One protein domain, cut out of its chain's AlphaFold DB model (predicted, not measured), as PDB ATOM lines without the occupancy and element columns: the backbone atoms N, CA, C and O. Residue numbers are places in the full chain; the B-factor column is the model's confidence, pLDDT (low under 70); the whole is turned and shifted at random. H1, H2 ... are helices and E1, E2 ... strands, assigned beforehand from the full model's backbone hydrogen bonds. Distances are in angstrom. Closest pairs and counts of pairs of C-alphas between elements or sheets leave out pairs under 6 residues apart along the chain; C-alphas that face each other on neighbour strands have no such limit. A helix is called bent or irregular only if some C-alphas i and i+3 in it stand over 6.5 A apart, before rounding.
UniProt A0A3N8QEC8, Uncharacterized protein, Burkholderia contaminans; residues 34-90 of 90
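What this domain is: This is residues 34 to 90 of the 90 residues of an uncharacterized protein of Burkholderia contaminans (UniProt A0A3N8QEC8). A small head at one end, made of the hairpin E1 and E2 with residues 34 to 42 before it, stands at the base of one long helix, H1. Residues 63 to 90, of which 63 to 89 belong to H1, stick out from this head as a long arm, and the arm makes most of the length. The printed part has 57 residues, with two named strands and then one named helix along the chain, E1, E2, H1; the sheet has the order E1, E2 and is antiparallel, and the class is mixed, helices and strands. The whole is extended, with a radius of gyration of the C-alphas of 19.3 A and spans of 63 by 22 by 7 A.

How they stand to each other: E1, residues 43 to 47, and E2, residues 50 to 54, form a hairpin of antiparallel neighbour strands, at 150 degrees between their directions. The C-alphas of Asp 46 and Val 51 face each other at 4.4 A. N 45 and O 52, at 2.8 A, and N 54 and O 43, at 2.8 A, are within hydrogen-bond range. The closest C-alphas of E1 and H1, residues 56 to 89, are those of Phe 43 and His 59, 6.7 A apart. Residues 56 to 62 of H1 make the pairs of C-alphas within 10 A of the sheet, 8 with E1 and 3 with E2. In H1, 29 of 30 O i to N i+4 pairs are within hydrogen-bond range.

Where its parts are: E1 begins at C-alpha 43 (90.911, 31.543, -0.091) and is 13.1 A long, and E2 is 12.8 A long. H1 runs 49.2 A, from C-alpha 56 (97.185, 29.114, 0.899) to C-alpha 89 (120.558, 71.720, -6.905), and is not bent.

The domain as a whole: The C-alphas farthest apart, those of Glu 38 and Thr 90, are 63.8 A apart. The printed part has no cut, and the links E1 to E2 and E2 to H1 are tight. Mean pLDDT of the printed part is 94.8; residue 90, the chain's last, is under 70.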
ATOM      1  N   VAL A  34      83.825  26.428  -6.133       96.19
ATOM      2  CA  VAL A  34      83.336  25.830  -4.889       96.19
ATOM      3  C   VAL A  34      84.507  25.695  -3.926       96.19
ATOM      4  O   VAL A  34      85.554  25.160  -4.298       96.19
ATOM      5  N   ALA A  35      84.323  26.168  -2.694       95.00
ATOM      6  CA  ALA A  35      85.295  25.976  -1.629       95.00
ATOM      7  C   ALA A  35      85.446  24.481  -1.326       95.00
ATOM      8  O   ALA A  35      84.456  23.761  -1.196       95.00
ATOM      9  N   ARG A  36      86.691  24.020  -1.212       95.38
ATOM     10  CA  ARG A  36      87.030  22.615  -0.953       95.38
ATOM     11  C   ARG A  36      88.054  22.523   0.175       95.38
ATOM     12  O   ARG A  36      89.258  22.441  -0.117       95.38
ATOM     13  N   PRO A  37      87.611  22.591   1.446       93.94
ATOM     14  CA  PRO A  37      88.485  22.550   2.617       93.94
ATOM     15  C   PRO A  37      89.415  21.337   2.639       93.94
ATOM     16  O   PRO A  37      90.580  21.467   3.003       93.94
ATOM     17  N   GLU A  38      88.943  20.189   2.155       94.81
ATOM     18  CA  GLU A  38      89.701  18.941   2.043       94.81
ATOM     19  C   GLU A  38      90.945  19.059   1.149       94.81
ATOM     20  O   GLU A  38      91.910  18.323   1.322       94.81
ATOM     21  N   SER A  39      90.940  20.009   0.211       92.00
ATOM     22  CA  SER A  39      92.066  20.309  -0.684       92.00
ATOM     23  C   SER A  39      92.779  21.623  -0.337       92.00
ATOM     24  O   SER A  39      93.641  22.083  -1.086       92.00
ATOM     25  N   GLY A  40      92.394  22.268   0.771       94.44
ATOM     26  CA  GLY A  40      92.916  23.570   1.193       94.44
ATOM     27  C   GLY A  40      92.476  24.752   0.319       94.44
ATOM     28  O   GLY A  40      92.998  25.852   0.493       94.44
ATOM     29  N   ARG A  41      91.533  24.556  -0.614       95.88
ATOM     30  CA  ARG A  41      90.996  25.601  -1.500       95.88
ATOM     31  C   ARG A  41      89.909  26.397  -0.794       95.88
ATOM     32  O   ARG A  41      88.722  26.123  -0.969       95.88
ATOM     33  N   ILE A  42      90.330  27.350   0.030       97.19
ATOM     34  CA  ILE A  42      89.438  28.127   0.904       97.19
ATOM     35  C   ILE A  42      89.625  29.641   0.783       97.19
ATOM     36  O   ILE A  42      88.821  30.387   1.331       97.19
ATOM     37  N   PHE A  43      90.646  30.112   0.062       97.62
ATOM     38  CA  PHE A  43      90.911  31.543  -0.091       97.62
ATOM     39  C   PHE A  43      90.183  32.079  -1.322       97.62
ATOM     40  O   PHE A  43      90.525  31.663  -2.429       97.62
ATOM     41  N   PRO A  44      89.197  32.976  -1.174       97.44
ATOM     42  CA  PRO A  44      88.473  33.500  -2.319       97.44
ATOM     43  C   PRO A  44      89.360  34.443  -3.143       97.44
ATOM     44  O   PRO A  44      90.062  35.295  -2.596       97.44
ATOM     45  N   LEU A  45      89.298  34.295  -4.461       97.94
ATOM     46  CA  LEU A  45      89.749  35.264  -5.453       97.94
ATOM     47  C   LEU A  45      88.511  35.713  -6.229       97.94
ATOM     48  O   LEU A  45      87.888  34.892  -6.901       97.94
ATOM     49  N   ASP A  46      88.148  36.989  -6.100       97.25
ATOM     50  CA  ASP A  46      87.011  37.593  -6.797       97.25
ATOM     51  C   ASP A  46      87.494  38.356  -8.035       97.25
ATOM     52  O   ASP A  46      88.223  39.348  -7.934       97.25
ATOM     53  N   THR A  47      87.072  37.886  -9.205       96.50
ATOM     54  CA  THR A  47      87.286  38.541 -10.493       96.50
ATOM     55  C   THR A  47      85.945  39.025 -11.034       96.50
ATOM     56  O   THR A  47      85.227  38.287 -11.707       96.50
ATOM     57  N   HIS A  48      85.592  40.282 -10.754       93.75
ATOM     58  CA  HIS A  48      84.361  40.915 -11.250       93.75
ATOM     59  C   HIS A  48      83.077  40.096 -10.984       93.75
ATOM     60  O   HIS A  48      82.191  40.022 -11.835       93.75
ATOM     61  N   GLY A  49      82.971  39.465  -9.812       93.56
ATOM     62  CA  GLY A  49      81.842  38.618  -9.421       93.56
ATOM     63  C   GLY A  49      82.029  37.129  -9.737       93.56
ATOM     64  O   GLY A  49      81.214  36.308  -9.315       93.56
ATOM     65  N   SER A  50      83.102  36.747 -10.438       94.31
ATOM     66  CA  SER A  50      83.549  35.354 -10.541       94.31
ATOM     67  C   SER A  50      84.445  35.028  -9.351       94.31
ATOM     68  O   SER A  50      85.601  35.440  -9.309       94.31
ATOM     69  N   VAL A  51      83.912  34.291  -8.376       97.94
ATOM     70  CA  VAL A  51      84.685  33.859  -7.206       97.94
ATOM     71  C   VAL A  51      85.207  32.444  -7.417       97.94
ATOM     72  O   VAL A  51      84.431  31.502  -7.594       97.94
ATOM     73  N   VAL A  52      86.526  32.288  -7.348       97.94
ATOM     74  CA  VAL A  52      87.207  30.988  -7.298       97.94
ATOM     75  C   VAL A  52      87.981  30.833  -5.995       97.94
ATOM     76  O   VAL A  52      88.309  31.817  -5.339       97.94
ATOM     77  N   TYR A  53      88.294  29.594  -5.614       98.19
ATOM     78  CA  TYR A  53      88.972  29.306  -4.352       98.19
ATOM     79  C   TYR A  53      90.399  28.786  -4.561       98.19
ATOM     80  O   TYR A  53      90.649  27.737  -5.177       98.19
ATOM     81  N   LEU A  54      91.342  29.537  -4.003       98.06
ATOM     82  CA  LEU A  54      92.774  29.284  -4.014       98.06
ATOM     83  C   LEU A  54      93.209  28.500  -2.777       98.06
ATOM     84  O   LEU A  54      92.583  28.564  -1.713       98.06
ATOM     85  N   THR A  55      94.325  27.792  -2.912       98.31
ATOM     86  CA  THR A  55      95.070  27.295  -1.752       98.31
ATOM     87  C   THR A  55      95.827  28.426  -1.056       98.31
ATOM     88  O   THR A  55      96.049  29.489  -1.640       98.31
ATOM     89  N   VAL A  56      96.292  28.184   0.176       97.50
ATOM     90  CA  VAL A  56      97.185  29.114   0.899       97.50
ATOM     91  C   VAL A  56      98.385  29.503   0.027       97.50
ATOM     92  O   VAL A  56      98.714  30.682  -0.074       97.50
ATOM     93  N   GLY A  57      99.029  28.527  -0.620       97.94
ATOM     94  CA  GLY A  57     100.217  28.763  -1.443       97.94
ATOM     95  C   GLY A  57      99.921  29.592  -2.691       97.94
ATOM     96  O   GLY A  57     100.651  30.531  -2.987       97.94
ATOM     97  N   GLU A  58      98.822  29.297  -3.389       98.25
ATOM     98  CA  GLU A  58      98.373  30.066  -4.559       98.25
ATOM     99  C   GLU A  58      98.044  31.517  -4.188       98.25
ATOM    100  O   GLU A  58      98.465  32.444  -4.879       98.25
ATOM    101  N   HIS A  59      97.350  31.710  -3.064       98.31
ATOM    102  CA  HIS A  59      97.018  33.027  -2.530       98.31
ATOM    103  C   HIS A  59      98.287  33.840  -2.229       98.31
ATOM    104  O   HIS A  59      98.465  34.935  -2.761       98.31
ATOM    105  N   HIS A  60      99.214  33.287  -1.441       98.31
ATOM    106  CA  HIS A  60     100.457  33.982  -1.095       98.31
ATOM    107  C   HIS A  60     101.356  34.218  -2.308       98.31
ATOM    108  O   HIS A  60     102.022  35.246  -2.373       98.31
ATOM    109  N   PHE A  61     101.369  33.308  -3.282       98.38
ATOM    110  CA  PHE A  61     102.134  33.498  -4.508       98.38
ATOM    111  C   PHE A  61     101.603  34.677  -5.330       98.38
ATOM    112  O   PHE A  61     102.379  35.556  -5.701       98.38
ATOM    113  N   LEU A  62     100.287  34.743  -5.561       98.50
ATOM    114  CA  LEU A  62      99.670  35.838  -6.311       98.50
ATOM    115  C   LEU A  62      99.887  37.188  -5.615       98.50
ATOM    116  O   LEU A  62     100.459  38.106  -6.206       98.50
ATOM    117  N   TYR A  63      99.483  37.304  -4.348       98.25
ATOM    118  CA  TYR A  63      99.612  38.566  -3.613       98.25
ATOM    119  C   TYR A  63     101.071  38.920  -3.309       98.25
ATOM    120  O   TYR A  63     101.419  40.099  -3.262       98.25
ATOM    121  N   GLY A  64     101.950  37.923  -3.189       98.44
ATOM    122  CA  GLY A  64     103.394  38.111  -3.092       98.44
ATOM    123  C   GLY A  64     103.989  38.728  -4.357       98.44
ATOM    124  O   GLY A  64     104.761  39.678  -4.253       98.44
ATOM    125  N   LEU A  65     103.591  38.266  -5.551       98.50
ATOM    126  CA  LEU A  65     103.999  38.887  -6.820       98.50
ATOM    127  C   LEU A  65     103.510  40.336  -6.918       98.50
ATOM    128  O   LEU A  65     104.288  41.222  -7.267       98.50
ATOM    129  N   MET A  66     102.245  40.593  -6.572       98.62
ATOM    130  CA  MET A  66     101.689  41.952  -6.576       98.62
ATOM    131  C   MET A  66     102.438  42.870  -5.599       98.62
ATOM    132  O   MET A  66     102.826  43.981  -5.961       98.62
ATOM    133  N   GLY A  67     102.701  42.388  -4.381       98.62
ATOM    134  CA  GLY A  67     103.461  43.114  -3.365       98.62
ATOM    135  C   GLY A  67     104.905  43.385  -3.790       98.62
ATOM    136  O   GLY A  67     105.382  44.510  -3.655       98.62
ATOM    137  N   ALA A  68     105.588  42.397  -4.372       98.56
ATOM    138  CA  ALA A  68     106.943  42.554  -4.896       98.56
ATOM    139  C   ALA A  68     106.999  43.572  -6.045       98.56
ATOM    140  O   ALA A  68     107.879  44.433  -6.062       98.56
ATOM    141  N   ALA A  69     106.036  43.530  -6.973       98.62
ATOM    142  CA  ALA A  69     105.935  44.502  -8.057       98.62
ATOM    143  C   ALA A  69     105.754  45.932  -7.522       98.62
ATOM    144  O   ALA A  69     106.478  46.839  -7.946       98.62
ATOM    145  N   ALA A  70     104.847  46.121  -6.557       98.56
ATOM    146  CA  ALA A  70     104.605  47.408  -5.909       98.56
ATOM    147  C   ALA A  70     105.843  47.906  -5.148       98.56
ATOM    148  O   ALA A  70     106.233  49.065  -5.285       98.56
ATOM    149  N   PHE A  71     106.511  47.029  -4.399       98.62
ATOM    150  CA  PHE A  71     107.739  47.365  -3.686       98.62
ATOM    151  C   PHE A  71     108.845  47.827  -4.646       98.62
ATOM    152  O   PHE A  71     109.414  48.903  -4.460       98.62
ATOM    153  N   LEU A  72     109.105  47.070  -5.716       98.44
ATOM    154  CA  LEU A  72     110.098  47.437  -6.731       98.44
ATOM    155  C   LEU A  72     109.750  48.767  -7.416       98.44
ATOM    156  O   LEU A  72     110.640  49.590  -7.639       98.44
ATOM    157  N   PHE A  73     108.466  49.004  -7.702       98.25
ATOM    158  CA  PHE A  73     107.995  50.268  -8.267       98.25
ATOM    159  C   PHE A  73     108.308  51.446  -7.339       98.25
ATOM    160  O   PHE A  73     108.895  52.435  -7.779       98.25
ATOM    161  N   LEU A  74     107.964  51.332  -6.051       98.56
ATOM    162  CA  LEU A  74     108.205  52.383  -5.062       98.56
ATOM    163  C   LEU A  74     109.699  52.677  -4.907       98.56
ATOM    164  O   LEU A  74     110.094  53.842  -4.896       98.56
ATOM    165  N   ILE A  75     110.542  51.644  -4.867       98.06
ATOM    166  CA  ILE A  75     111.999  51.806  -4.814       98.06
ATOM    167  C   ILE A  75     112.518  52.533  -6.063       98.06
ATOM    168  O   ILE A  75     113.277  53.497  -5.942       98.06
ATOM    169  N   ALA A  76     112.088  52.131  -7.264       97.56
ATOM    170  CA  ALA A  76     112.485  52.805  -8.501       97.56
ATOM    171  C   ALA A  76     112.022  54.273  -8.533       97.56
ATOM    172  O   ALA A  76     112.798  55.154  -8.914       97.56
ATOM    173  N   ALA A  77     110.791  54.546  -8.095       97.25
ATOM    174  CA  ALA A  77     110.224  55.888  -8.038       97.25
ATOM    175  C   ALA A  77     110.986  56.788  -7.055       97.25
ATOM    176  O   ALA A  77     111.384  57.892  -7.429       97.25
ATOM    177  N   LEU A  78     111.251  56.311  -5.833       97.50
ATOM    178  CA  LEU A  78     112.010  57.046  -4.816       97.50
ATOM    179  C   LEU A  78     113.420  57.382  -5.309       97.50
ATOM    180  O   LEU A  78     113.834  58.541  -5.259       97.50
ATOM    181  N   LEU A  79     114.136  56.401  -5.863       95.94
ATOM    182  CA  LEU A  79     115.491  56.602  -6.382       95.94
ATOM    183  C   LEU A  79     115.507  57.545  -7.594       95.94
ATOM    184  O   LEU A  79     116.420  58.362  -7.731       95.94
ATOM    185  N   GLY A  80     114.482  57.480  -8.448       95.19
ATOM    186  CA  GLY A  80     114.277  58.424  -9.545       95.19
ATOM    187  C   GLY A  80     114.031  59.855  -9.057       95.19
ATOM    188  O   GLY A  80     114.631  60.794  -9.583       95.19
ATOM    189  N   PHE A  81     113.205  60.023  -8.022       95.00
ATOM    190  CA  PHE A  81     112.930  61.320  -7.401       95.00
ATOM    191  C   PHE A  81     114.175  61.933  -6.762       95.00
ATOM    192  O   PHE A  81     114.473  63.099  -7.025       95.00
ATOM    193  N   MET A  82     114.918  61.152  -5.973       93.88
ATOM    194  CA  MET A  82     116.162  61.600  -5.338       93.88
ATOM    195  C   MET A  82     117.173  62.060  -6.391       93.88
ATOM    196  O   MET A  82     117.642  63.192  -6.341       93.88
ATOM    197  N   LYS A  83     117.403  61.245  -7.429       91.69
ATOM    198  CA  LYS A  83     118.335  61.589  -8.508       91.69
ATOM    199  C   LYS A  83     117.923  62.854  -9.269       91.69
ATOM    200  O   LYS A  83     118.775  63.663  -9.618       91.69
ATOM    201  N   ARG A  84     116.623  63.037  -9.534       89.69
ATOM    202  CA  ARG A  84     116.100  64.244 -10.198       89.69
ATOM    203  C   ARG A  84     116.259  65.491  -9.326       89.69
ATOM    204  O   ARG A  84     116.459  66.574  -9.874       89.69
ATOM    205  N   LYS A  85     116.124  65.355  -8.004       88.81
ATOM    206  CA  LYS A  85     116.321  66.451  -7.049       88.81
ATOM    207  C   LYS A  85     117.782  66.903  -7.042       88.81
ATOM    208  O   LYS A  85     118.012  68.094  -7.213       88.81
ATOM    209  N   ASP A  86     118.726  65.968  -6.947       86.06
ATOM    210  CA  ASP A  86     120.163  66.275  -6.912       86.06
ATOM    211  C   ASP A  86     120.612  67.059  -8.156       86.06
ATOM    212  O   ASP A  86     121.309  68.062  -8.043       86.06
ATOM    213  N   SER A  87     120.133  66.670  -9.345       80.44
ATOM    214  CA  SER A  87     120.455  67.362 -10.605       80.44
ATOM    215  C   SER A  87     119.854  68.766 -10.748       80.44
ATOM    216  O   SER A  87     120.154  69.444 -11.722       80.44
ATOM    217  N   ARG A  88     118.955  69.190  -9.852       79.12
ATOM    218  CA  ARG A  88     118.371  70.544  -9.854       79.12
ATOM    219  C   ARG A  88     119.057  71.490  -8.869       79.12
ATOM    220  O   ARG A  88     118.777  72.682  -8.905       79.12
ATOM    221  N   THR A  89     119.877  70.958  -7.965       75.94
ATOM    222  CA  THR A  89     120.558  71.720  -6.905       75.94
ATOM    223  C   THR A  89     122.039  71.981  -7.191       75.94
ATOM    224  O   THR A  89     122.676  72.681  -6.411       75.94
ATOM    225  N   THR A  90     122.572  71.420  -8.278       60.75
ATOM    226  CA  THR A  90     123.923  71.651  -8.821       60.75
ATOM    227  C   THR A  90     123.832  72.395 -10.137       60.75
ATOM    228  O   THR A  90     124.632  73.328 -10.340       60.75
TER     229      THR A  90